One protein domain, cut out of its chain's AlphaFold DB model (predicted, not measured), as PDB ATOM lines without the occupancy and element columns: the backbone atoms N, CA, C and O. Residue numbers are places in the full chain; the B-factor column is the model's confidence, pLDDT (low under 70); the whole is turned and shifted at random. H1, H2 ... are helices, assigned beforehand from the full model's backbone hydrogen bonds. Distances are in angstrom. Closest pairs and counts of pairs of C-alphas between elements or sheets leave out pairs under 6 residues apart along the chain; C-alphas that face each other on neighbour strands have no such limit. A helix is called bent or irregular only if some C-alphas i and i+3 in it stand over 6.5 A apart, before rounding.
ATOM      1  N   LYS A   4      52.389  33.469  23.141       95.62
ATOM      2  CA  LYS A   4      52.246  34.862  23.594       95.62
ATOM      3  C   LYS A   4      51.069  35.568  22.909       95.62
ATOM      4  O   LYS A   4      50.252  36.178  23.586       95.62
ATOM      5  N   MET A   5      50.956  35.442  21.590       96.56
ATOM      6  CA  MET A   5      49.869  36.040  20.817       96.56
ATOM      7  C   MET A   5      48.520  35.372  21.114       96.56
ATOM      8  O   MET A   5      47.524  36.080  21.208       96.56
ATOM      9  N   ASP A   6      48.489  34.053  21.359       97.50
ATOM     10  CA  ASP A   6      47.259  33.354  21.774       97.50
ATOM     11  C   ASP A   6      46.720  33.855  23.123       97.50
ATOM     12  O   ASP A   6      45.509  34.021  23.279       97.50
ATOM     13  N   TYR A   7      47.612  34.147  24.073       97.19
ATOM     14  CA  TYR A   7      47.240  34.760  25.349       97.19
ATOM     15  C   TYR A   7      46.758  36.202  25.177       97.19
ATOM     16  O   TYR A   7      45.696  36.540  25.692       97.19
ATOM     17  N   ILE A   8      47.500  37.040  24.444       98.06
ATOM     18  CA  ILE A   8      47.154  38.460  24.256       98.06
ATOM     19  C   ILE A   8      45.777  38.600  23.601       98.06
ATOM     20  O   ILE A   8      44.913  39.298  24.127       98.06
ATOM     21  N   LEU A   9      45.545  37.901  22.488       98.19
ATOM     22  CA  LEU A   9      44.266  37.963  21.781       98.19
ATOM     23  C   LEU A   9      43.141  37.280  22.572       98.19
ATOM     24  O   LEU A   9      42.007  37.755  22.557       98.19
ATOM     25  N   GLY A  10      43.441  36.210  23.314       98.00
ATOM     26  CA  GLY A  10      42.482  35.583  24.226       98.00
ATOM     27  C   GLY A  10      41.990  36.546  25.307       98.00
ATOM     28  O   GLY A  10      40.783  36.681  25.499       98.00
ATOM     29  N   ILE A  11      42.909  37.259  25.964       98.31
ATOM     30  CA  ILE A  11      42.581  38.291  26.958       98.31
ATOM     31  C   ILE A  11      41.788  39.423  26.307       98.31
ATOM     32  O   ILE A  11      40.776  39.838  26.863       98.31
ATOM     33  N   PHE A  12      42.197  39.883  25.123       98.50
ATOM     34  CA  PHE A  12      41.475  40.915  24.383       98.50
ATOM     35  C   PHE A  12      40.000  40.543  24.171       98.50
ATOM     36  O   PHE A  12      39.122  41.315  24.549       98.50
ATOM     37  N   PHE A  13      39.703  39.347  23.648       98.62
ATOM     38  CA  PHE A  13      38.314  38.915  23.443       98.62
ATOM     39  C   PHE A  13      37.552  38.691  24.754       98.62
ATOM     40  O   PHE A  13      36.356  38.981  24.821       98.62
ATOM     41  N   ALA A  14      38.219  38.205  25.804       98.31
ATOM     42  CA  ALA A  14      37.605  38.057  27.120       98.31
ATOM     43  C   ALA A  14      37.186  39.422  27.695       98.31
ATOM     44  O   ALA A  14      36.033  39.600  28.084       98.31
ATOM     45  N   VAL A  15      38.091  40.405  27.671       98.56
ATOM     46  CA  VAL A  15      37.817  41.781  28.110       98.56
ATOM     47  C   VAL A  15      36.737  42.417  27.241       98.56
ATOM     48  O   VAL A  15      35.787  42.974  27.783       98.56
ATOM     49  N   ALA A  16      36.811  42.276  25.916       98.50
ATOM     50  CA  ALA A  16      35.790  42.787  25.003       98.50
ATOM     51  C   ALA A  16      34.403  42.192  25.287       98.50
ATOM     52  O   ALA A  16      33.409  42.908  25.221       98.50
ATOM     53  N   THR A  17      34.326  40.911  25.663       98.44
ATOM     54  CA  THR A  17      33.068  40.266  26.071       98.44
ATOM     55  C   THR A  17      32.503  40.901  27.338       98.44
ATOM     56  O   THR A  17      31.320  41.221  27.382       98.44
ATOM     57  N   VAL A  18      33.340  41.120  28.356       98.00
ATOM     58  CA  VAL A  18      32.917  41.760  29.611       98.00
ATOM     59  C   VAL A  18      32.464  43.198  29.364       98.00
ATOM     60  O   VAL A  18      31.377  43.572  29.796       98.00
ATOM     61  N   VAL A  19      33.252  43.981  28.622       98.31
ATOM     62  CA  VAL A  19      32.906  45.358  28.242       98.31
ATOM     63  C   VAL A  19      31.590  45.386  27.469       98.31
ATOM     64  O   VAL A  19      30.717  46.185  27.793       98.31
ATOM     65  N   PHE A  20      31.409  44.485  26.499       97.56
ATOM     66  CA  PHE A  20      30.163  44.368  25.752       97.56
ATOM     67  C   PHE A  20      28.970  44.066  26.667       97.56
ATOM     68  O   PHE A  20      27.960  44.749  26.564       97.56
ATOM     69  N   ILE A  21      29.080  43.095  27.580       96.44
ATOM     70  CA  ILE A  21      27.993  42.744  28.509       96.44
ATOM     71  C   ILE A  21      27.645  43.925  29.420       96.44
ATOM     72  O   ILE A  21      26.466  44.205  29.621       96.44
ATOM     73  N   ILE A  22      28.649  44.635  29.947       96.62
ATOM     74  CA  ILE A  22      28.426  45.825  30.777       96.62
ATOM     75  C   ILE A  22      27.682  46.884  29.965       96.62
ATOM     76  O   ILE A  22      26.609  47.304  30.383       96.62
ATOM     77  N   LEU A  23      28.200  47.258  28.789       96.81
ATOM     78  CA  LEU A  23      27.568  48.247  27.912       96.81
ATOM     79  C   LEU A  23      26.140  47.846  27.540       96.81
ATOM     80  O   LEU A  23      25.235  48.668  27.596       96.81
ATOM     81  N   PHE A  24      25.929  46.579  27.194       96.44
ATOM     82  CA  PHE A  24      24.619  46.054  26.845       96.44
ATOM     83  C   PHE A  24      23.627  46.167  28.008       96.44
ATOM     84  O   PHE A  24      22.489  46.560  27.792       96.44
ATOM     85  N   LEU A  25      24.029  45.867  29.247       94.38
ATOM     86  CA  LEU A  25      23.117  45.907  30.395       94.38
ATOM     87  C   LEU A  25      22.879  47.327  30.936       94.38
ATOM     88  O   LEU A  25      21.782  47.603  31.431       94.38
ATOM     89  N   THR A  26      23.862  48.227  30.833       95.38
ATOM     90  CA  THR A  26      23.810  49.568  31.447       95.38
ATOM     91  C   THR A  26      23.441  50.698  30.489       95.38
ATOM     92  O   THR A  26      23.038  51.759  30.955       95.38
ATOM     93  N   ASN A  27      23.545  50.504  29.171       97.06
ATOM     94  CA  ASN A  27      23.204  51.521  28.178       97.06
ATOM     95  C   ASN A  27      21.904  51.157  27.449       97.06
ATOM     96  O   ASN A  27      21.868  50.212  26.660       97.06
ATOM     97  N   ASP A  28      20.845  51.935  27.671       95.75
ATOM     98  CA  ASP A  28      19.527  51.653  27.092       95.75
ATOM     99  C   ASP A  28      19.489  51.789  25.566       95.75
ATOM    100  O   ASP A  28      18.774  51.037  24.906       95.75
ATOM    101  N   ILE A  29      20.295  52.679  24.980       96.88
ATOM    102  CA  ILE A  29      20.377  52.839  23.520       96.88
ATOM    103  C   ILE A  29      20.942  51.560  22.894       96.88
ATOM    104  O   ILE A  29      20.349  51.013  21.963       96.88
ATOM    105  N   ILE A  30      22.056  51.050  23.429       96.12
ATOM    106  CA  ILE A  30      22.686  49.808  22.955       96.12
ATOM    107  C   ILE A  30      21.767  48.611  23.214       96.12
ATOM    108  O   ILE A  30      21.577  47.787  22.318       96.12
ATOM    109  N   PHE A  31      21.177  48.529  24.410       96.94
ATOM    110  CA  PHE A  31      20.254  47.461  24.789       96.94
ATOM    111  C   PHE A  31      19.076  47.372  23.818       96.94
ATOM    112  O   PHE A  31      18.868  46.325  23.209       96.94
ATOM    113  N   ASN A  32      18.355  48.479  23.614       96.00
ATOM    114  CA  ASN A  32      17.179  48.528  22.747       96.00
ATOM    115  C   ASN A  32      17.544  48.269  21.279       96.00
ATOM    116  O   ASN A  32      16.849  47.523  20.591       96.00
ATOM    117  N   TRP A  33      18.666  48.817  20.799       97.12
ATOM    118  CA  TRP A  33      19.159  48.583  19.438       97.12
ATOM    119  C   TRP A  33      19.490  47.107  19.169       97.12
ATOM    120  O   TRP A  33      19.168  46.581  18.094       97.12
ATOM    121  N   ALA A  34      20.122  46.437  20.137       96.62
ATOM    122  CA  ALA A  34      20.464  45.023  20.047       96.62
ATOM    123  C   ALA A  34      19.219  44.139  20.200       96.62
ATOM    124  O   ALA A  34      19.048  43.197  19.428       96.62
ATOM    125  N   PHE A  35      18.312  44.468  21.126       95.31
ATOM    126  CA  PHE A  35      17.055  43.741  21.308       95.31
ATOM    127  C   PHE A  35      16.141  43.836  20.089       95.31
ATOM    128  O   PHE A  35      15.595  42.818  19.673       95.31
ATOM    129  N   ALA A  36      16.033  45.000  19.442       95.62
ATOM    130  CA  ALA A  36      15.280  45.149  18.194       95.62
ATOM    131  C   ALA A  36      15.764  44.172  17.106       95.62
ATOM    132  O   ALA A  36      14.966  43.597  16.375       95.62
ATOM    133  N   ARG A  37      17.075  43.918  17.041       96.94
ATOM    134  CA  ARG A  37      17.672  42.917  16.140       96.94
ATOM    135  C   ARG A  37      17.497  41.488  16.634       96.94
ATOM    136  O   ARG A  37      17.333  40.584  15.823       96.94
ATOM    137  N   HIS A  38      17.459  41.283  17.947       96.00
ATOM    138  CA  HIS A  38      17.256  39.966  18.545       96.00
ATOM    139  C   HIS A  38      15.874  39.365  18.280       96.00
ATOM    140  O   HIS A  38      15.721  38.148  18.349       96.00
ATOM    141  N   HIS A  39      14.892  40.189  17.902       94.56
ATOM    142  CA  HIS A  39      13.608  39.732  17.357       94.56
ATOM    143  C   HIS A  39      13.776  38.856  16.111       94.56
ATOM    144  O   HIS A  39      12.938  38.005  15.815       94.56
ATOM    145  N   ASN A  40      14.892  39.007  15.398       95.81
ATOM    146  CA  ASN A  40      15.242  38.118  14.315       95.81
ATOM    147  C   ASN A  40      15.693  36.750  14.859       95.81
ATOM    148  O   ASN A  40      16.822  36.584  15.337       95.81
ATOM    149  N   ILE A  41      14.817  35.749  14.736       94.75
ATOM    150  CA  ILE A  41      15.029  34.396  15.268       94.75
ATOM    151  C   ILE A  41      16.258  33.686  14.684       94.75
ATOM    152  O   ILE A  41      16.753  32.741  15.295       94.75
ATOM    153  N   TRP A  42      16.817  34.139  13.554       95.19
ATOM    154  CA  TRP A  42      18.090  33.612  13.045       95.19
ATOM    155  C   TRP A  42      19.225  33.773  14.062       95.19
ATOM    156  O   TRP A  42      20.068  32.880  14.194       95.19
ATOM    157  N   SER A  43      19.187  34.844  14.866       96.06
ATOM    158  CA  SER A  43      20.105  35.027  15.994       96.06
ATOM    159  C   SER A  43      19.953  33.918  17.048       96.06
ATOM    160  O   SER A  43      20.922  33.538  17.696       96.06
ATOM    161  N   TRP A  44      18.769  33.324  17.204       95.81
ATOM    162  CA  TRP A  44      18.522  32.260  18.182       95.81
ATOM    163  C   TRP A  44      19.082  30.926  17.694       95.81
ATOM    164  O   TRP A  44      19.601  30.154  18.496       95.81
ATOM    165  N   TYR A  45      19.026  30.677  16.383       96.38
ATOM    166  CA  TYR A  45      19.561  29.462  15.765       96.38
ATOM    167  C   TYR A  45      21.089  29.443  15.703       96.38
ATOM    168  O   TYR A  45      21.686  28.394  15.933       96.38
ATOM    169  N   ILE A  46      21.738  30.578  15.419       96.44
ATOM    170  CA  ILE A  46      23.206  30.629  15.322       96.44
ATOM    171  C   ILE A  46      23.887  30.511  16.693       96.44
ATOM    172  O   ILE A  46      24.957  29.912  16.800       96.44
ATOM    173  N   ARG A  47      23.268  31.036  17.759       95.44
ATOM    174  CA  ARG A  47      23.870  31.113  19.101       95.44
ATOM    175  C   ARG A  47      24.344  29.758  19.640       95.44
ATOM    176  O   ARG A  47      25.516  29.665  20.010       95.44
ATOM    177  N   PRO A  48      23.517  28.693  19.648       95.25
ATOM    178  CA  PRO A  48      23.965  27.365  20.052       95.25
ATOM    179  C   PRO A  48      25.131  26.835  19.214       95.25
ATOM    180  O   PRO A  48      25.976  26.117  19.739       95.25
ATOM    181  N   LEU A  49      25.228  27.198  17.930       96.31
ATOM    182  CA  LEU A  49      26.266  26.670  17.040       96.31
ATOM    183  C   LEU A  49      27.671  27.099  17.458       96.31
ATOM    184  O   LEU A  49      28.616  26.355  17.208       96.31
ATOM    185  N   PHE A  50      27.820  28.230  18.160       97.50
ATOM    186  CA  PHE A  50      29.108  28.670  18.707       97.50
ATOM    187  C   PHE A  50      29.663  27.754  19.802       97.50
ATOM    188  O   PHE A  50      30.862  27.793  20.078       97.50
ATOM    189  N   ILE A  51      28.854  26.856  20.369       97.00
ATOM    190  CA  ILE A  51      29.349  25.807  21.267       97.00
ATOM    191  C   ILE A  51      30.375  24.922  20.537       97.00
ATOM    192  O   ILE A  51      31.391  24.553  21.120       97.00
ATOM    193  N   ILE A  52      30.176  24.631  19.248       96.25
ATOM    194  CA  ILE A  52      31.081  23.784  18.455       96.25
ATOM    195  C   ILE A  52      32.498  24.375  18.353       96.25
ATOM    196  O   ILE A  52      33.443  23.679  18.743       96.25
ATOM    197  N   PRO A  53      32.707  25.617  17.865       97.25
ATOM    198  CA  PRO A  53      34.038  26.203  17.816       97.25
ATOM    199  C   PRO A  53      34.638  26.405  19.215       97.25
ATOM    200  O   PRO A  53      35.833  26.156  19.370       97.25
ATOM    201  N   ILE A  54      33.844  26.722  20.251       98.25
ATOM    202  CA  ILE A  54      34.340  26.774  21.642       98.25
ATOM    203  C   ILE A  54      34.957  25.430  22.040       98.25
ATOM    204  O   ILE A  54      36.108  25.379  22.473       98.25
ATOM    205  N   ILE A  55      34.226  24.330  21.846       96.94
ATOM    206  CA  ILE A  55      34.698  22.974  22.150       96.94
ATOM    207  C   ILE A  55      35.949  22.638  21.328       96.94
ATOM    208  O   ILE A  55      36.931  22.119  21.861       96.94
ATOM    209  N   PHE A  56      35.933  22.931  20.028       96.06
ATOM    210  CA  PHE A  56      37.047  22.653  19.123       96.06
ATOM    211  C   PHE A  56      38.335  23.372  19.544       96.06
ATOM    212  O   PHE A  56      39.396  22.747  19.634       96.06
ATOM    213  N   PHE A  57      38.257  24.670  19.839       97.38
ATOM    214  CA  PHE A  57      39.410  25.439  20.297       97.38
ATOM    215  C   PHE A  57      39.822  25.079  21.722       97.38
ATOM    216  O   PHE A  57      41.021  25.064  22.012       97.38
ATOM    217  N   ALA A  58      38.876  24.670  22.572       97.38
ATOM    218  CA  ALA A  58      39.184  24.089  23.869       97.38
ATOM    219  C   ALA A  58      40.010  22.807  23.713       97.38
ATOM    220  O   ALA A  58      41.085  22.720  24.299       97.38
ATOM    221  N   PHE A  59      39.643  21.869  22.835       95.50
ATOM    222  CA  PHE A  59      40.473  20.683  22.564       95.50
ATOM    223  C   PHE A  59      41.898  21.015  22.105       95.50
ATOM    224  O   PHE A  59      42.832  20.272  22.413       95.50
ATOM    225  N   LYS A  60      42.068  22.128  21.386       94.31
ATOM    226  CA  LYS A  60      43.371  22.639  20.940       94.31
ATOM    227  C   LYS A  60      44.100  23.486  21.984       94.31
ATOM    228  O   LYS A  60      45.234  23.883  21.734       94.31
ATOM    229  N   LYS A  61      43.473  23.765  23.131       95.81
ATOM    230  CA  LYS A  61      43.960  24.680  24.171       95.81
ATOM    231  C   LYS A  61      44.335  26.070  23.625       95.81
ATOM    232  O   LYS A  61      45.306  26.654  24.090       95.81
ATOM    233  N   SER A  62      43.586  26.581  22.642       97.56
ATOM    234  CA  SER A  62      43.766  27.949  22.130       97.56
ATOM    235  C   SER A  62      42.825  28.900  22.852       97.56
ATOM    236  O   SER A  62      41.610  28.831  22.664       97.56
ATOM    237  N   LEU A  63      43.383  29.797  23.662       97.62
ATOM    238  CA  LEU A  63      42.601  30.786  24.400       97.62
ATOM    239  C   LEU A  63      41.951  31.797  23.467       97.62
ATOM    240  O   LEU A  63      40.787  32.138  23.665       97.62
ATOM    241  N   THR A  64      42.654  32.218  22.415       98.38
ATOM    242  CA  THR A  64      42.071  33.121  21.417       98.38
ATOM    243  C   THR A  64      40.846  32.499  20.775       98.38
ATOM    244  O   THR A  64      39.798  33.128  20.732       98.38
ATOM    245  N   GLY A  65      40.946  31.248  20.317       98.25
ATOM    246  CA  GLY A  65      39.824  30.582  19.667       98.25
ATOM    247  C   GLY A  65      38.622  30.391  20.598       98.25
ATOM    248  O   GLY A  65      37.486  30.592  20.173       98.25
ATOM    249  N   ILE A  66      38.861  30.064  21.873       98.56
ATOM    250  CA  ILE A  66      37.802  29.946  22.888       98.56
ATOM    251  C   ILE A  66      37.105  31.295  23.092       98.56
ATOM    252  O   ILE A  66      35.893  31.389  22.907       98.56
ATOM    253  N   PHE A  67      37.856  32.343  23.446       98.69
ATOM    254  CA  PHE A  67      37.264  33.630  23.810       98.69
ATOM    255  C   PHE A  67      36.707  34.394  22.610       98.69
ATOM    256  O   PHE A  67      35.667  35.028  22.749       98.69
ATOM    257  N   ALA A  68      37.300  34.268  21.420       98.69
ATOM    258  CA  ALA A  68      36.714  34.804  20.192       98.69
ATOM    259  C   ALA A  68      35.358  34.152  19.882       98.69
ATOM    260  O   ALA A  68      34.417  34.835  19.488       98.69
ATOM    261  N   SER A  69      35.230  32.838  20.105       98.62
ATOM    262  CA  SER A  69      33.964  32.123  19.888       98.62
ATOM    263  C   SER A  69      32.902  32.495  20.928       98.62
ATOM    264  O   SER A  69      31.731  32.619  20.582       98.62
ATOM    265  N   ILE A  70      33.296  32.715  22.188       98.62
ATOM    266  CA  ILE A  70      32.397  33.229  23.236       98.62
ATOM    267  C   ILE A  70      31.947  34.657  22.902       98.62
ATOM    268  O   ILE A  70      30.757  34.955  22.964       98.62
ATOM    269  N   PHE A  71      32.870  35.525  22.491       98.62
ATOM    270  CA  PHE A  71      32.552  36.886  22.065       98.62
ATOM    271  C   PHE A  71      31.577  36.894  20.878       98.62
ATOM    272  O   PHE A  71      30.580  37.619  20.887       98.62
ATOM    273  N   ALA A  72      31.810  36.031  19.886       98.56
ATOM    274  CA  ALA A  72      30.905  35.847  18.757       98.56
ATOM    275  C   ALA A  72      29.516  35.356  19.202       98.56
ATOM    276  O   ALA A  72      28.509  35.893  18.753       98.56
ATOM    277  N   LEU A  73      29.440  34.415  20.151       98.12
ATOM    278  CA  LEU A  73      28.172  33.955  20.723       98.12
ATOM    279  C   LEU A  73      27.368  35.113  21.322       98.12
ATOM    280  O   LEU A  73      26.182  35.245  21.014       98.12
ATOM    281  N   PHE A  74      27.985  35.956  22.153       97.50
ATOM    282  CA  PHE A  74      27.285  37.081  22.780       97.50
ATOM    283  C   PHE A  74      26.872  38.150  21.765       97.50
ATOM    284  O   PHE A  74      25.737  38.622  21.799       97.50
ATOM    285  N   THR A  75      27.753  38.490  20.827       97.81
ATOM    286  CA  THR A  75      27.467  39.527  19.824       97.81
ATOM    287  C   THR A  75      26.499  39.066  18.734       97.81
ATOM    288  O   THR A  75      25.801  39.893  18.151       97.81
ATOM    289  N   SER A  76      26.369  37.755  18.496       97.50
ATOM    290  CA  SER A  76      25.461  37.201  17.478       97.50
ATOM    291  C   SER A  76      23.983  37.541  17.677       97.50
ATOM    292  O   SER A  76      23.196  37.428  16.738       97.50
ATOM    293  N   MET A  77      23.614  38.029  18.865       95.12
ATOM    294  CA  MET A  77      22.295  38.583  19.172       95.12
ATOM    295  C   MET A  77      21.849  39.663  18.171       95.12
ATOM    296  O   MET A  77      20.664  39.746  17.863       95.12
ATOM    297  N   PHE A  78      22.783  40.462  17.646       96.00
ATOM    298  CA  PHE A  78      22.485  41.622  16.800       96.00
ATOM    299  C   PHE A  78      23.126  41.563  15.406       96.00
ATOM    300  O   PHE A  78      23.210  42.578  14.720       96.00
ATOM    301  N   TRP A  79      23.592  40.393  14.961       97.62
ATOM    302  CA  TRP A  79      24.212  40.252  13.633       97.62
ATOM    303  C   TRP A  79      23.213  40.342  12.479       97.62
ATOM    304  O   TRP A  79      23.591  40.666  11.357       97.62
ATOM    305  N   PHE A  80      21.944  40.052  12.753       97.06
ATOM    306  CA  PHE A  80      20.869  40.120  11.771       97.06
ATOM    307  C   PHE A  80      20.121  41.453  11.896       97.06
ATOM    308  O   PHE A  80      20.052  42.011  12.994       97.06
ATOM    309  N   PRO A  81      19.559  41.988  10.796       96.56
ATOM    310  CA  PRO A  81      18.763  43.207  10.856       96.56
ATOM    311  C   PRO A  81      17.498  42.991  11.693       96.56
ATOM    312  O   PRO A  81      16.984  41.871  11.789       96.56
ATOM    313  N   ALA A  82      16.995  44.084  12.274       96.50
ATOM    314  CA  ALA A  82      15.689  44.087  12.918       96.50
ATOM    315  C   ALA A  82      14.635  43.681  11.876       96.50
ATOM    316  O   ALA A  82      14.656  44.224  10.767       96.50
ATOM    317  N   PRO A  83      13.780  42.693  12.173       94.62
ATOM    318  CA  PRO A  83      12.801  42.221  11.210       94.62
ATOM    319  C   PRO A  83      11.664  43.242  11.067       94.62
ATOM    320  O   PRO A  83      11.308  43.914  12.031       94.62
ATOM    321  N   GLU A  84      11.065  43.328   9.878       91.12
ATOM    322  CA  GLU A  84       9.892  44.188   9.645       91.12
ATOM    323  C   GLU A  84       8.659  43.697  10.416       91.12
ATOM    324  O   GLU A  84       7.849  44.492  10.884       91.12
ATOM    325  N   THR A  85       8.529  42.377  10.574       89.19
ATOM    326  CA  THR A  85       7.455  41.737  11.340       89.19
ATOM    327  C   THR A  85       8.007  40.604  12.203       89.19
ATOM    328  O   THR A  85       9.004  39.962  11.872       89.19
ATOM    329  N   SER A  86       7.382  40.362  13.352       88.25
ATOM    330  CA  SER A  86       7.714  39.260  14.263       88.25
ATOM    331  C   SER A  86       6.436  38.599  14.751       88.25
ATOM    332  O   SER A  86       5.398  39.251  14.851       88.25
ATOM    333  N   SER A  87       6.493  37.300  15.046       90.12
ATOM    334  CA  SER A  87       5.313  36.614  15.561       90.12
ATOM    335  C   SER A  87       4.956  37.128  16.963       90.12
ATOM    336  O   SER A  87       5.861  37.454  17.740       90.12
ATOM    337  N   PRO A  88       3.664  37.150  17.336       90.75
ATOM    338  CA  PRO A  88       3.243  37.570  18.671       90.75
ATOM    339  C   PRO A  88       3.948  36.797  19.790       90.75
ATOM    340  O   PRO A  88       4.352  37.381  20.787       90.75
ATOM    341  N   GLN A  89       4.186  35.497  19.599       90.50
ATOM    342  CA  GLN A  89       4.883  34.657  20.575       90.50
ATOM    343  C   GLN A  89       6.331  35.110  20.805       90.50
ATOM    344  O   GLN A  89       6.792  35.112  21.943       90.50
ATOM    345  N   VAL A  90       7.044  35.507  19.744       91.69
ATOM    346  CA  VAL A  90       8.421  36.020  19.843       91.69
ATOM    347  C   VAL A  90       8.436  37.366  20.560       91.69
ATOM    348  O   VAL A  90       9.257  37.558  21.454       91.69
ATOM    349  N   MET A  91       7.503  38.262  20.223       92.69
ATOM    350  CA  MET A  91       7.367  39.564  20.887       92.69
ATOM    351  C   MET A  91       7.118  39.399  22.390       92.69
ATOM    352  O   MET A  91       7.826  39.989  23.202       92.69
ATOM    353  N   THR A  92       6.157  38.553  22.768       93.88
ATOM    354  CA  THR A  92       5.826  38.285  24.174       93.88
ATOM    355  C   THR A  92       7.007  37.668  24.917       93.88
ATOM    356  O   THR A  92       7.337  38.107  26.015       93.88
ATOM    357  N   PHE A  93       7.691  36.686  24.318       94.00
ATOM    358  CA  PHE A  93       8.868  36.069  24.929       94.00
ATOM    359  C   PHE A  93       9.984  37.092  25.183       94.00
ATOM    360  O   PHE A  93      10.561  37.127  26.271       94.00
ATOM    361  N   LEU A  94      10.276  37.942  24.197       93.75
ATOM    362  CA  LEU A  94      11.323  38.952  24.321       93.75
ATOM    363  C   LEU A  94      10.951  40.059  25.305       93.75
ATOM    364  O   LEU A  94      11.839  40.535  26.005       93.75
ATOM    365  N   ALA A  95       9.671  40.415  25.433       94.25
ATOM    366  CA  ALA A  95       9.219  41.329  26.478       94.25
ATOM    367  C   ALA A  95       9.532  40.774  27.880       94.25
ATOM    368  O   ALA A  95      10.135  41.478  28.691       94.25
ATOM    369  N   TYR A  96       9.237  39.489  28.128       93.56
ATOM    370  CA  TYR A  96       9.624  38.814  29.373       93.56
ATOM    371  C   TYR A  96      11.142  38.770  29.572       93.56
ATOM    372  O   TYR A  96      11.630  38.996  30.679       93.56
ATOM    373  N   GLU A  97      11.918  38.482  28.523       93.94
ATOM    374  CA  GLU A  97      13.382  38.447  28.624       93.94
ATOM    375  C   GLU A  97      13.960  39.840  28.929       93.94
ATOM    376  O   GLU A  97      14.853  39.963  29.770       93.94
ATOM    377  N   MET A  98      13.423  40.899  28.318       94.75
ATOM    378  CA  MET A  98      13.804  42.285  28.601       94.75
ATOM    379  C   MET A  98      13.485  42.671  30.046       94.75
ATOM    380  O   MET A  98      14.362  43.197  30.738       94.75
ATOM    381  N   GLU A  99      12.272  42.371  30.517       94.00
ATOM    382  CA  GLU A  99      11.858  42.619  31.900       94.00
ATOM    383  C   GLU A  99      12.754  41.859  32.882       94.00
ATOM    384  O   GLU A  99      13.265  42.440  33.838       94.00
ATOM    385  N   TYR A 100      13.044  40.586  32.611       93.56
ATOM    386  CA  TYR A 100      13.954  39.796  33.432       93.56
ATOM    387  C   TYR A 100      15.357  40.410  33.491       93.56
ATOM    388  O   TYR A 100      15.947  40.500  34.571       93.56
ATOM    389  N   LEU A 101      15.909  40.852  32.356       93.94
ATOM    390  CA  LEU A 101      17.254  41.428  32.290       93.94
ATOM    391  C   LEU A 101      17.342  42.784  32.996       93.94
ATOM    392  O   LEU A 101      18.291  42.992  33.759       93.94
ATOM    393  N   LYS A 102      16.353  43.665  32.810       93.69
ATOM    394  CA  LYS A 102      16.302  45.006  33.423       93.69
ATOM    395  C   LYS A 102      15.725  45.021  34.842       93.69
ATOM    396  O   LYS A 102      15.919  45.992  35.564       93.69
ATOM    397  N   GLY A 103      15.069  43.943  35.261       91.94
ATOM    398  CA  GLY A 103      14.489  43.800  36.591       91.94
ATOM    399  C   GLY A 103      15.526  43.714  37.714       91.94
ATOM    400  O   GLY A 103      16.735  43.575  37.492       91.94
ATOM    401  N   VAL A 104      15.038  43.749  38.954       93.75
ATOM    402  CA  VAL A 104      15.865  43.773  40.169       93.75
ATOM    403  C   VAL A 104      16.743  42.521  40.286       93.75
ATOM    404  O   VAL A 104      16.319  41.400  39.999       93.75
ATOM    405  N   TRP A 105      17.981  42.704  40.746       94.00
ATOM    406  CA  TRP A 105      18.905  41.611  41.053       94.00
ATOM    407  C   TRP A 105      18.513  40.895  42.347       94.00
ATOM    408  O   TRP A 105      18.990  41.213  43.432       94.00
ATOM    409  N   THR A 106      17.634  39.907  42.221       95.00
ATOM    410  CA  THR A 106      17.265  38.993  43.307       95.00
ATOM    411  C   THR A 106      18.244  37.818  43.401       95.00
ATOM    412  O   THR A 106      18.932  37.489  42.430       95.00
ATOM    413  N   ALA A 107      18.287  37.129  44.546       95.00
ATOM    414  CA  ALA A 107      19.139  35.946  44.711       95.00
ATOM    415  C   ALA A 107      18.896  34.857  43.635       95.00
ATOM    416  O   ALA A 107      19.877  34.391  43.048       95.00
ATOM    417  N   PRO A 108      17.644  34.502  43.261       92.06
ATOM    418  CA  PRO A 108      17.396  33.582  42.148       92.06
ATOM    419  C   PRO A 108      17.953  34.068  40.803       92.06
ATOM    420  O   PRO A 108      18.525  33.275  40.055       92.06
ATOM    421  N   LYS A 109      17.842  35.371  40.495       93.44
ATOM    422  CA  LYS A 109      18.404  35.953  39.264       93.44
ATOM    423  C   LYS A 109      19.930  35.873  39.248       93.44
ATOM    424  O   LYS A 109      20.501  35.541  38.210       93.44
ATOM    425  N   ILE A 110      20.588  36.118  40.382       94.50
ATOM    426  CA  ILE A 110      22.046  35.978  40.516       94.50
ATOM    427  C   ILE A 110      22.466  34.528  40.255       94.50
ATOM    428  O   ILE A 110      23.327  34.289  39.410       94.50
ATOM    429  N   ILE A 111      21.824  33.557  40.913       93.88
ATOM    430  CA  ILE A 111      22.123  32.126  40.741       93.88
ATOM    431  C   ILE A 111      21.930  31.699  39.281       93.88
ATOM    432  O   ILE A 111      22.810  31.067  38.695       93.88
ATOM    433  N   MET A 112      20.811  32.091  38.668       93.19
ATOM    434  CA  MET A 112      20.542  31.800  37.261       93.19
ATOM    435  C   MET A 112      21.583  32.448  36.341       93.19
ATOM    436  O   MET A 112      22.081  31.800  35.426       93.19
ATOM    437  N   SER A 113      21.986  33.689  36.610       93.06
ATOM    438  CA  SER A 113      23.007  34.388  35.818       93.06
ATOM    439  C   SER A 113      24.384  33.730  35.938       93.06
ATOM    440  O   SER A 113      25.099  33.633  34.943       93.06
ATOM    441  N   LEU A 114      24.737  33.202  37.116       95.25
ATOM    442  CA  LEU A 114      25.979  32.455  37.348       95.25
ATOM    443  C   LEU A 114      26.020  31.111  36.608       95.25
ATOM    444  O   LEU A 114      27.109  30.605  36.328       95.25
ATOM    445  N   SER A 115      24.873  30.551  36.218       95.19
ATOM    446  CA  SER A 115      24.840  29.327  35.407       95.19
ATOM    447  C   SER A 115      25.542  29.502  34.053       95.19
ATOM    448  O   SER A 115      26.147  28.555  33.554       95.19
ATOM    449  N   VAL A 116      25.550  30.720  33.495       95.50
ATOM    450  CA  VAL A 116      26.182  31.043  32.208       95.50
ATOM    451  C   VAL A 116      27.714  30.922  32.260       95.50
ATOM    452  O   VAL A 116      28.268  30.148  31.474       95.50
ATOM    453  N   PRO A 117      28.450  31.612  33.157       96.75
ATOM    454  CA  PRO A 117      29.892  31.409  33.274       96.75
ATOM    455  C   PRO A 117      30.243  29.984  33.726       96.75
ATOM    456  O   PRO A 117      31.202  29.413  33.206       96.75
ATOM    457  N   ILE A 118      29.454  29.371  34.620       97.69
ATOM    458  CA  ILE A 118      29.667  27.976  35.042       97.69
ATOM    459  C   ILE A 118      29.571  27.028  33.842       97.69
ATOM    460  O   ILE A 118      30.437  26.167  33.680       97.69
ATOM    461  N   PHE A 119      28.577  27.214  32.969       97.88
ATOM    462  CA  PHE A 119      28.428  26.443  31.737       97.88
ATOM    463  C   PHE A 119      29.705  26.487  30.891       97.88
ATOM    464  O   PHE A 119      30.240  25.432  30.548       97.88
ATOM    465  N   PHE A 120      30.240  27.681  30.607       98.12
ATOM    466  CA  PHE A 120      31.463  27.810  29.810       98.12
ATOM    467  C   PHE A 120      32.670  27.157  30.490       98.12
ATOM    468  O   PHE A 120      33.416  26.431  29.831       98.12
ATOM    469  N   ILE A 121      32.846  27.352  31.799       98.19
ATOM    470  CA  ILE A 121      33.949  26.754  32.563       98.19
ATOM    471  C   ILE A 121      33.893  25.225  32.482       98.19
ATOM    472  O   ILE A 121      34.883  24.585  32.119       98.19
ATOM    473  N   VAL A 122      32.734  24.628  32.772       98.25
ATOM    474  CA  VAL A 122      32.554  23.169  32.746       98.25
ATOM    475  C   VAL A 122      32.742  22.624  31.332       98.25
ATOM    476  O   VAL A 122      33.434  21.619  31.160       98.25
ATOM    477  N   LEU A 123      32.203  23.299  30.313       98.19
ATOM    478  CA  LEU A 123      32.358  22.930  28.905       98.19
ATOM    479  C   LEU A 123      33.835  22.905  28.477       98.19
ATOM    480  O   LEU A 123      34.301  21.920  27.898       98.19
ATOM    481  N   ILE A 124      34.585  23.961  28.803       98.19
ATOM    482  CA  ILE A 124      36.009  24.087  28.472       98.19
ATOM    483  C   ILE A 124      36.829  23.020  29.209       98.19
ATOM    484  O   ILE A 124      37.633  22.324  28.584       98.19
ATOM    485  N   ILE A 125      36.598  22.825  30.512       98.06
ATOM    486  CA  ILE A 125      37.292  21.802  31.312       98.06
ATOM    487  C   ILE A 125      36.992  20.396  30.778       98.06
ATOM    488  O   ILE A 125      37.908  19.575  30.663       98.06
ATOM    489  N   ALA A 126      35.736  20.106  30.426       97.50
ATOM    490  CA  ALA A 126      35.339  18.824  29.851       97.50
ATOM    491  C   ALA A 126      36.086  18.540  28.541       97.50
ATOM    492  O   ALA A 126      36.607  17.433  28.358       97.50
ATOM    493  N   ALA A 127      36.211  19.543  27.668       97.00
ATOM    494  CA  ALA A 127      36.969  19.440  26.425       97.00
ATOM    495  C   ALA A 127      38.479  19.259  26.682       97.00
ATOM    496  O   ALA A 127      39.093  18.351  26.118       97.00
ATOM    497  N   TRP A 128      39.086  20.031  27.593       96.06
ATOM    498  CA  TRP A 128      40.501  19.878  27.971       96.06
ATOM    499  C   TRP A 128      40.835  18.492  28.513       96.06
ATOM    500  O   TRP A 128      41.864  17.921  28.144       96.06
ATOM    501  N   LYS A 129      39.955  17.936  29.352       96.00
ATOM    502  CA  LYS A 129      40.092  16.584  29.912       96.00
ATOM    503  C   LYS A 129      39.687  15.480  28.931       96.00
ATOM    504  O   LYS A 129      39.790  14.307  29.273       96.00
ATOM    505  N   LYS A 130      39.208  15.827  27.731       94.38
ATOM    506  CA  LYS A 130      38.628  14.891  26.750       94.38
ATOM    507  C   LYS A 130      37.530  14.001  27.350       94.38
ATOM    508  O   LYS A 130      37.339  12.861  26.924       94.38
ATOM    509  N   ASN A 131      36.789  14.528  28.325       95.88
ATOM    510  CA  ASN A 131      35.686  13.829  28.967       95.88
ATOM    511  C   ASN A 131      34.404  14.019  28.146       95.88
ATOM    512  O   ASN A 131      33.622  14.939  28.376       95.88
ATOM    513  N   TRP A 132      34.190  13.122  27.182       94.25
ATOM    514  CA  TRP A 132      33.047  13.172  26.265       94.25
ATOM    515  C   TRP A 132      31.689  13.058  26.960       94.25
ATOM    516  O   TRP A 132      30.730  13.667  26.501       94.25
ATOM    517  N   ARG A 133      31.598  12.290  28.056       95.06
ATOM    518  CA  ARG A 133      30.341  12.134  28.807       95.06
ATOM    519  C   ARG A 133      29.955  13.450  29.471       95.06
ATOM    520  O   ARG A 133      28.825  13.896  29.311       95.06
ATOM    521  N   LEU A 134      30.914  14.099  30.136       96.19
ATOM    522  CA  LEU A 134      30.700  15.411  30.744       96.19
ATOM    523  C   LEU A 134      30.392  16.479  29.686       96.19
ATOM    524  O   LEU A 134      29.496  17.286  29.890       96.19
ATOM    525  N   LEU A 135      31.091  16.448  28.547       95.44
ATOM    526  CA  LEU A 135      30.880  17.381  27.439       95.44
ATOM    527  C   LEU A 135      29.455  17.292  26.869       95.44
ATOM    528  O   LEU A 135      28.808  18.311  26.662       95.44
ATOM    529  N   LEU A 136      28.945  16.080  26.634       96.00
ATOM    530  CA  LEU A 136      27.564  15.893  26.181       96.00
ATOM    531  C   LEU A 136      26.567  16.274  27.279       96.00
ATOM    532  O   LEU A 136      25.596  16.972  27.000       96.00
ATOM    533  N   GLY A 137      26.839  15.874  28.524       96.94
ATOM    534  CA  GLY A 137      25.996  16.194  29.674       96.94
ATOM    535  C   GLY A 137      25.800  17.697  29.864       96.94
ATOM    536  O   GLY A 137      24.668  18.138  30.020       96.94
ATOM    537  N   VAL A 138      26.868  18.498  29.779       96.88
ATOM    538  CA  VAL A 138      26.775  19.958  29.952       96.88
ATOM    539  C   VAL A 138      26.023  20.641  28.804       96.88
ATOM    540  O   VAL A 138      25.247  21.560  29.054       96.88
ATOM    541  N   VAL A 139      26.183  20.178  27.558       96.75
ATOM    542  CA  VAL A 139      25.448  20.729  26.403       96.75
ATOM    543  C   VAL A 139      23.954  20.406  26.503       96.75
ATOM    544  O   VAL A 139      23.122  21.289  26.296       96.75
ATOM    545  N   ILE A 140      23.604  19.170  26.877       97.25
ATOM    546  CA  ILE A 140      22.210  18.757  27.099       97.25
ATOM    547  C   ILE A 140      21.603  19.545  28.265       97.25
ATOM    548  O   ILE A 140      20.515  20.098  28.124       97.25
ATOM    549  N   ALA A 141      22.313  19.648  29.392       96.94
ATOM    550  CA  ALA A 141      21.845  20.379  30.565       96.94
ATOM    551  C   ALA A 141      21.576  21.859  30.253       96.94
ATOM    552  O   ALA A 141      20.552  22.386  30.677       96.94
ATOM    553  N   ALA A 142      22.436  22.515  29.470       96.00
ATOM    554  CA  ALA A 142      22.230  23.904  29.066       96.00
ATOM    555  C   ALA A 142      20.993  24.087  28.174       96.00
ATOM    556  O   ALA A 142      20.223  25.028  28.375       96.00
ATOM    557  N   ALA A 143      20.769  23.176  27.220       96.25
ATOM    558  CA  ALA A 143      19.580  23.206  26.372       96.25
ATOM    559  C   ALA A 143      18.298  23.003  27.197       96.25
ATOM    560  O   ALA A 143      17.355  23.780  27.059       96.25
ATOM    561  N   LEU A 144      18.287  22.016  28.100       96.44
ATOM    562  CA  LEU A 144      17.158  21.764  28.998       96.44
ATOM    563  C   LEU A 144      16.902  22.949  29.926       96.44
ATOM    564  O   LEU A 144      15.761  23.378  30.043       96.44
ATOM    565  N   LEU A 145      17.947  23.520  30.531       94.88
ATOM    566  CA  LEU A 145      17.821  24.689  31.397       94.88
ATOM    567  C   LEU A 145      17.202  25.869  30.642       94.88
ATOM    568  O   LEU A 145      16.268  26.484  31.150       94.88
ATOM    569  N   LYS A 146      17.666  26.161  29.418       93.62
ATOM    570  CA  LYS A 146      17.103  27.254  28.611       93.62
ATOM    571  C   LYS A 146      15.645  26.982  28.237       93.62
ATOM    572  O   LYS A 146      14.845  27.910  28.305       93.62
ATOM    573  N   ILE A 147      15.287  25.747  27.879       94.88
ATOM    574  CA  ILE A 147      13.902  25.366  27.557       94.88
ATOM    575  C   ILE A 147      13.001  25.499  28.789       94.88
ATOM    576  O   ILE A 147      11.990  26.192  28.722       94.88
ATOM    577  N   ILE A 148      13.387  24.890  29.915       94.94
ATOM    578  CA  ILE A 148      12.621  24.918  31.168       94.94
ATOM    579  C   ILE A 148      12.429  26.358  31.624       94.94
ATOM    580  O   ILE A 148      11.305  26.763  31.888       94.94
ATOM    581  N   TRP A 149      13.501  27.151  31.661       94.12
ATOM    582  CA  TRP A 149      13.412  28.556  32.038       94.12
ATOM    583  C   TRP A 149      12.467  29.326  31.106       94.12
ATOM    584  O   TRP A 149      11.593  30.047  31.571       94.12
ATOM    585  N   SER A 150      12.568  29.120  29.791       92.81
ATOM    586  CA  SER A 150      11.700  29.825  28.841       92.81
ATOM    587  C   SER A 150      10.227  29.478  29.073       92.81
ATOM    588  O   SER A 150       9.401  30.377  29.195       92.81
ATOM    589  N   VAL A 151       9.884  28.196  29.211       93.06
ATOM    590  CA  VAL A 151       8.489  27.754  29.385       93.06
ATOM    591  C   VAL A 151       7.932  28.120  30.765       93.06
ATOM    592  O   VAL A 151       6.810  28.605  30.855       93.06
ATOM    593  N   VAL A 152       8.704  27.938  31.841       92.81
ATOM    594  CA  VAL A 152       8.248  28.222  33.214       92.81
ATOM    595  C   VAL A 152       7.974  29.710  33.425       92.81
ATOM    596  O   VAL A 152       6.999  30.053  34.085       92.81
ATOM    597  N   PHE A 153       8.809  30.594  32.867       88.94
ATOM    598  CA  PHE A 153       8.711  32.033  33.129       88.94
ATOM    599  C   PHE A 153       7.887  32.812  32.094       88.94
ATOM    600  O   PHE A 153       7.437  33.907  32.409       88.94
ATOM    601  N   SER A 154       7.668  32.274  30.889       89.06
ATOM    602  CA  SER A 154       6.915  32.973  29.826       89.06
ATOM    603  C   SER A 154       5.764  32.159  29.215       89.06
ATOM    604  O   SER A 154       5.158  32.575  28.226       89.06
ATOM    605  N   GLY A 155       5.446  30.994  29.789       91.69
ATOM    606  CA  GLY A 155       4.332  30.150  29.361       91.69
ATOM    607  C   GLY A 155       4.439  29.723  27.896       91.69
ATOM    608  O   GLY A 155       5.492  29.278  27.431       91.69
ATOM    609  N   GLU A 156       3.341  29.876  27.153       89.50
ATOM    610  CA  GLU A 156       3.253  29.493  25.738       89.50
ATOM    611  C   GLU A 156       4.238  30.270  24.849       89.50
ATOM    612  O   GLU A 156       4.777  29.715  23.891       89.50
ATOM    613  N   ALA A 157       4.571  31.520  25.192       90.62
ATOM    614  CA  ALA A 157       5.559  32.306  24.449       90.62
ATOM    615  C   ALA A 157       6.955  31.656  24.486       90.62
ATOM    616  O   ALA A 157       7.682  31.665  23.487       90.62
ATOM    617  N   GLY A 158       7.292  30.992  25.596       86.38
ATOM    618  CA  GLY A 158       8.531  30.233  25.771       86.38
ATOM    619  C   GLY A 158       8.681  29.068  24.794       86.38
ATOM    620  O   GLY A 158       9.802  28.620  24.534       86.38
ATOM    621  N   MET A 159       7.581  28.626  24.173       90.56
ATOM    622  CA  MET A 159       7.603  27.574  23.159       90.56
ATOM    623  C   MET A 159       8.356  27.982  21.889       90.56
ATOM    624  O   MET A 159       8.883  27.127  21.173       90.56
ATOM    625  N   SER A 160       8.484  29.287  21.636       90.38
ATOM    626  CA  SER A 160       9.253  29.834  20.514       90.38
ATOM    627  C   SER A 160      10.745  29.459  20.558       90.38
ATOM    628  O   SER A 160      11.383  29.335  19.511       90.38
ATOM    629  N   VAL A 161      11.293  29.188  21.748       91.75
ATOM    630  CA  VAL A 161      12.714  28.853  21.956       91.75
ATOM    631  C   VAL A 161      13.014  27.370  21.707       91.75
ATOM    632  O   VAL A 161      14.161  27.019  21.421       91.75
ATOM    633  N   LEU A 162      12.007  26.486  21.759       92.88
ATOM    634  CA  LEU A 162      12.211  25.036  21.634       92.88
ATOM    635  C   LEU A 162      12.890  24.663  20.319       92.88
ATOM    636  O   LEU A 162      13.859  23.906  20.331       92.88
ATOM    637  N   LYS A 163      12.401  25.192  19.189       93.62
ATOM    638  CA  LYS A 163      12.950  24.856  17.868       93.62
ATOM    639  C   LYS A 163      14.442  25.231  17.780       93.62
ATOM    640  O   LYS A 163      15.236  24.323  17.537       93.62
ATOM    641  N   PRO A 164      14.865  26.485  18.048       94.19
ATOM    642  CA  PRO A 164      16.288  26.825  18.101       94.19
ATOM    643  C   PRO A 164      17.101  25.967  19.075       94.19
ATOM    644  O   PRO A 164      18.185  25.502  18.717       94.19
ATOM    645  N   ALA A 165      16.592  25.724  20.288       94.44
ATOM    646  CA  ALA A 165      17.315  24.977  21.313       94.44
ATOM    647  C   ALA A 165      17.541  23.509  20.916       94.44
ATOM    648  O   ALA A 165      18.659  23.007  21.026       94.44
ATOM    649  N   ILE A 166      16.508  22.832  20.405       96.00
ATOM    650  CA  ILE A 166      16.579  21.432  19.967       96.00
ATOM    651  C   ILE A 166      17.454  21.306  18.719       96.00
ATOM    652  O   ILE A 166      18.336  20.448  18.676       96.00
ATOM    653  N   THR A 167      17.266  22.176  17.721       95.62
ATOM    654  CA  THR A 167      18.102  22.183  16.512       95.62
ATOM    655  C   THR A 167      19.571  22.404  16.869       95.62
ATOM    656  O   THR A 167      20.435  21.637  16.440       95.62
ATOM    657  N   GLY A 168      19.854  23.398  17.712       95.00
ATOM    658  CA  GLY A 168      21.196  23.670  18.213       95.00
ATOM    659  C   GLY A 168      21.802  22.476  18.947       95.00
ATOM    660  O   GLY A 168      22.948  22.114  18.680       95.00
ATOM    661  N   LEU A 169      21.029  21.821  19.818       96.12
ATOM    662  CA  LEU A 169      21.456  20.634  20.559       96.12
ATOM    663  C   LEU A 169      21.833  19.478  19.624       96.12
ATOM    664  O   LEU A 169      22.920  18.916  19.762       96.12
ATOM    665  N   ILE A 170      20.973  19.151  18.653       97.12
ATOM    666  CA  ILE A 170      21.218  18.081  17.673       97.12
ATOM    667  C   ILE A 170      22.515  18.355  16.907       97.12
ATOM    668  O   ILE A 170      23.377  17.476  16.811       97.12
ATOM    669  N   ILE A 171      22.691  19.584  16.413       96.44
ATOM    670  CA  ILE A 171      23.881  19.969  15.648       96.44
ATOM    671  C   ILE A 171      25.137  19.927  16.530       96.44
ATOM    672  O   ILE A 171      26.167  19.404  16.104       96.44
ATOM    673  N   CYS A 172      25.063  20.396  17.779       95.12
ATOM    674  CA  CYS A 172      26.187  20.346  18.716       95.12
ATOM    675  C   CYS A 172      26.602  18.909  19.046       95.12
ATOM    676  O   CYS A 172      27.793  18.592  18.995       95.12
ATOM    677  N   ILE A 173      25.646  18.021  19.337       94.62
ATOM    678  CA  ILE A 173      25.916  16.600  19.592       94.62
ATOM    679  C   ILE A 173      26.545  15.952  18.354       94.62
ATOM    680  O   ILE A 173      27.566  15.268  18.472       94.62
ATOM    681  N   GLY A 174      25.988  16.208  17.167       94.56
ATOM    682  CA  GLY A 174      26.526  15.722  15.896       94.56
ATOM    683  C   GLY A 174      27.963  16.190  15.650       94.56
ATOM    684  O   GLY A 174      28.835  15.375  15.342       94.56
ATOM    685  N   GLY A 175      28.243  17.478  15.872       92.44
ATOM    686  CA  GLY A 175      29.579  18.063  15.739       92.44
ATOM    687  C   GLY A 175      30.594  17.469  16.720       92.44
ATOM    688  O   GLY A 175      31.703  17.099  16.323       92.44
ATOM    689  N   VAL A 176      30.204  17.292  17.987       90.44
ATOM    690  CA  VAL A 176      31.031  16.634  19.012       90.44
ATOM    691  C   VAL A 176      31.337  15.186  18.628       90.44
ATOM    692  O   VAL A 176      32.492  14.754  18.710       90.44
ATOM    693  N   TYR A 177      30.328  14.435  18.186       91.81
ATOM    694  CA  TYR A 177      30.486  13.046  17.763       91.81
ATOM    695  C   TYR A 177      31.407  12.919  16.542       91.81
ATOM    696  O   TYR A 177      32.340  12.109  16.550       91.81
ATOM    697  N   TYR A 178      31.201  13.757  15.523       91.56
ATOM    698  CA  TYR A 178      32.047  13.809  14.332       91.56
ATOM    699  C   TYR A 178      33.510  14.096  14.695       91.56
ATOM    700  O   TYR A 178      34.421  13.392  14.250       91.56
ATOM    701  N   TYR A 179      33.748  15.077  15.568       88.69
ATOM    702  CA  TYR A 179      35.095  15.411  16.023       88.69
ATOM    703  C   TYR A 179      35.755  14.254  16.790       88.69
ATOM    704  O   TYR A 179      36.906  13.905  16.512       88.69
ATOM    705  N   LYS A 180      35.019  13.590  17.693       89.56
ATOM    706  CA  LYS A 180      35.492  12.393  18.410       89.56
ATOM    707  C   LYS A 180      35.918  11.284  17.444       89.56
ATOM    708  O   LYS A 180      37.004  10.729  17.606       89.56
ATOM    709  N   LYS A 181      35.095  10.986  16.433       89.69
ATOM    710  CA  LYS A 181      35.370   9.954  15.419       89.69
ATOM    711  C   LYS A 181      36.620  10.270  14.593       89.69
ATOM    712  O   LYS A 181      37.389   9.373  14.266       89.69
ATOM    713  N   ASN A 182      36.861  11.538  14.271       86.38
ATOM    714  CA  ASN A 182      38.069  11.934  13.545       86.38
ATOM    715  C   ASN A 182      39.335  11.869  14.405       86.38
ATOM    716  O   ASN A 182      40.404  11.563  13.883       86.38
ATOM    717  N   LEU A 183      39.235  12.114  15.715       81.31
ATOM    718  CA  LEU A 183      40.363  11.925  16.629       81.31
ATOM    719  C   LEU A 183      40.739  10.452  16.809       81.31
ATOM    720  O   LEU A 183      41.922  10.161  16.948       81.31
ATOM    721  N   SER A 184      39.770   9.531  16.809       75.88
ATOM    722  CA  SER A 184      40.063   8.096  16.928       75.88
ATOM    723  C   SER A 184      40.702   7.511  15.671       75.88
ATOM    724  O   SER A 184      41.473   6.578  15.792       75.88
ATOM    725  N   LYS A 185      40.412   8.063  14.485       72.19
ATOM    726  CA  LYS A 185      41.030   7.640  13.213       72.19
ATOM    727  C   LYS A 185      42.487   8.087  13.036       72.19
ATOM    728  O   LYS A 185      43.158   7.593  12.144       72.19
ATOM    729  N   LYS A 186      42.937   9.084  13.807       63.81
ATOM    730  CA  LYS A 186      44.306   9.631  13.749       63.81
ATOM    731  C   LYS A 186      45.258   8.992  14.768       63.81
ATOM    732  O   LYS A 186      46.415   9.397  14.826       63.81
ATOM    733  N   LYS A 187      44.748   8.096  15.613       52.47
ATOM    734  CA  LYS A 187      45.535   7.257  16.517       52.47
ATOM    735  C   LYS A 187      45.729   5.899  15.873       52.47
ATOM    736  O   LYS A 187      46.805   5.328  16.121       52.47
TER     737      LYS A 187
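Overview. This is residues 4 to 187 of the 187 residues of an uncharacterized protein of bioreactor metagenome (UniProt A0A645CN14). A body of helices that run roughly along one axis, with H2 and H6 across one end of them: H1 is at one side, H5 is next to it, the short H3 and H4 follow one after the other, and at the other side the long helix H8 folds back on itself into two arms, H8a and H8b, side by side. H7 slants over this body, packed by its later part on H4 and H8a, and the tail of residues 181 to 187 sticks out at the end away from H2 and H6. The printed part has 184 residues with eight named helices, H1 to H8 in order along the chain, and no named strand; the class is all helix. It is compact, with a radius of gyration of the C-alphas of 17.0 A and spans of 52 by 36 by 34 A.

Along the chain. H1, residues 4 to 26, begins at C-alpha 4 (52.246, 34.862, 23.594) and is 33.0 A long. H2 is residues 28 to 38, H3 residues 42 to 49 and H4 residues 51 to 59. H5, residues 63 to 78, is 24.1 A long and ends at C-alpha 78 (22.485, 41.622, 16.800). H6, residues 88 to 102, measures 21.1 A. H7, residues 107 to 128, measures 31.5 A and has a kink of 27 degrees near residue 117. H8, residues 132 to 184, was assigned as one helix by its hydrogen bonds but is bent: C-alphas 153 and 156 are 9.5 A apart. Its arms are H8a, residues 132 to 153, 31.5 A, and H8b, residues 156 to 184, 43.5 A, which ends at C-alpha 184 (40.063, 8.096, 16.928). H8b is itself irregular, with C-alphas 160 and 163 6.7 A apart.

Arrangement. H5 touches H1, the same way at a shallow tilt of 26 degrees; their closest C-alphas, of Gly 10 and Thr 64, are 3.8 A apart. H4 and H5 form a helical hairpin, opposite ways at a shallow tilt of 9 degrees, closest at the C-alphas of Ile 54 and Ile 66, 4.9 A. With residues 73 to 78 alone H5 touches H3, closest at the C-alphas of Ser 43 and Met 77, 5.2 A. H2 touches H5, about perpendicular at 87 degrees, closest at the C-alphas of Arg 37 and Phe 78, 5.0 A. H1 and H2 touch only at the corner. H3 touches H8b at 35.1 degrees, only just a steep tilt, closest at the C-alphas of Tyr 45 and Pro 164, 4.8 A. H8a and H8b touch, opposite ways at a shallow tilt of 6 degrees, closest at the C-alphas of Val 151 and Gly 158, 4.4 A. H7 and H8a form a helical hairpin at a shallow tilt of 22 degrees, closest at the C-alphas of Ala 126 and Leu 135, 5.3 A. H7 touches H4 at a steep tilt of 49 degrees, closest at the C-alphas of Phe 59 and Ala 127, 5.4 A. H6 touches H8b, about perpendicular at 81 degrees, closest at the C-alphas of Gln 89 and Ala 157, 4.6 A. H2 and H6 are near each other, while H1 is apart from H8a and H8b. Each O i to N i+4 pair is within hydrogen-bond range in H1, H4, H6 and H8a; the counts are 6 of 7 in H2, 2 of 4 in H3, 10 of 12 in H5, 16 of 18 in H7 and 20 of 25 in H8b.

Size, cuts and confidence. The two C-alphas farthest apart, of Val 104 and Lys 187, are 52.7 A apart. The printed part has no cut and no long link; the link from H5 to H6, 9 residues, is short, and the other links are tight. Residues 181 to 187, of which 181 to 184 belong to H8, stand free. The mean pLDDT of the printed part is 94.6, and residues 186 to 187 are under 70.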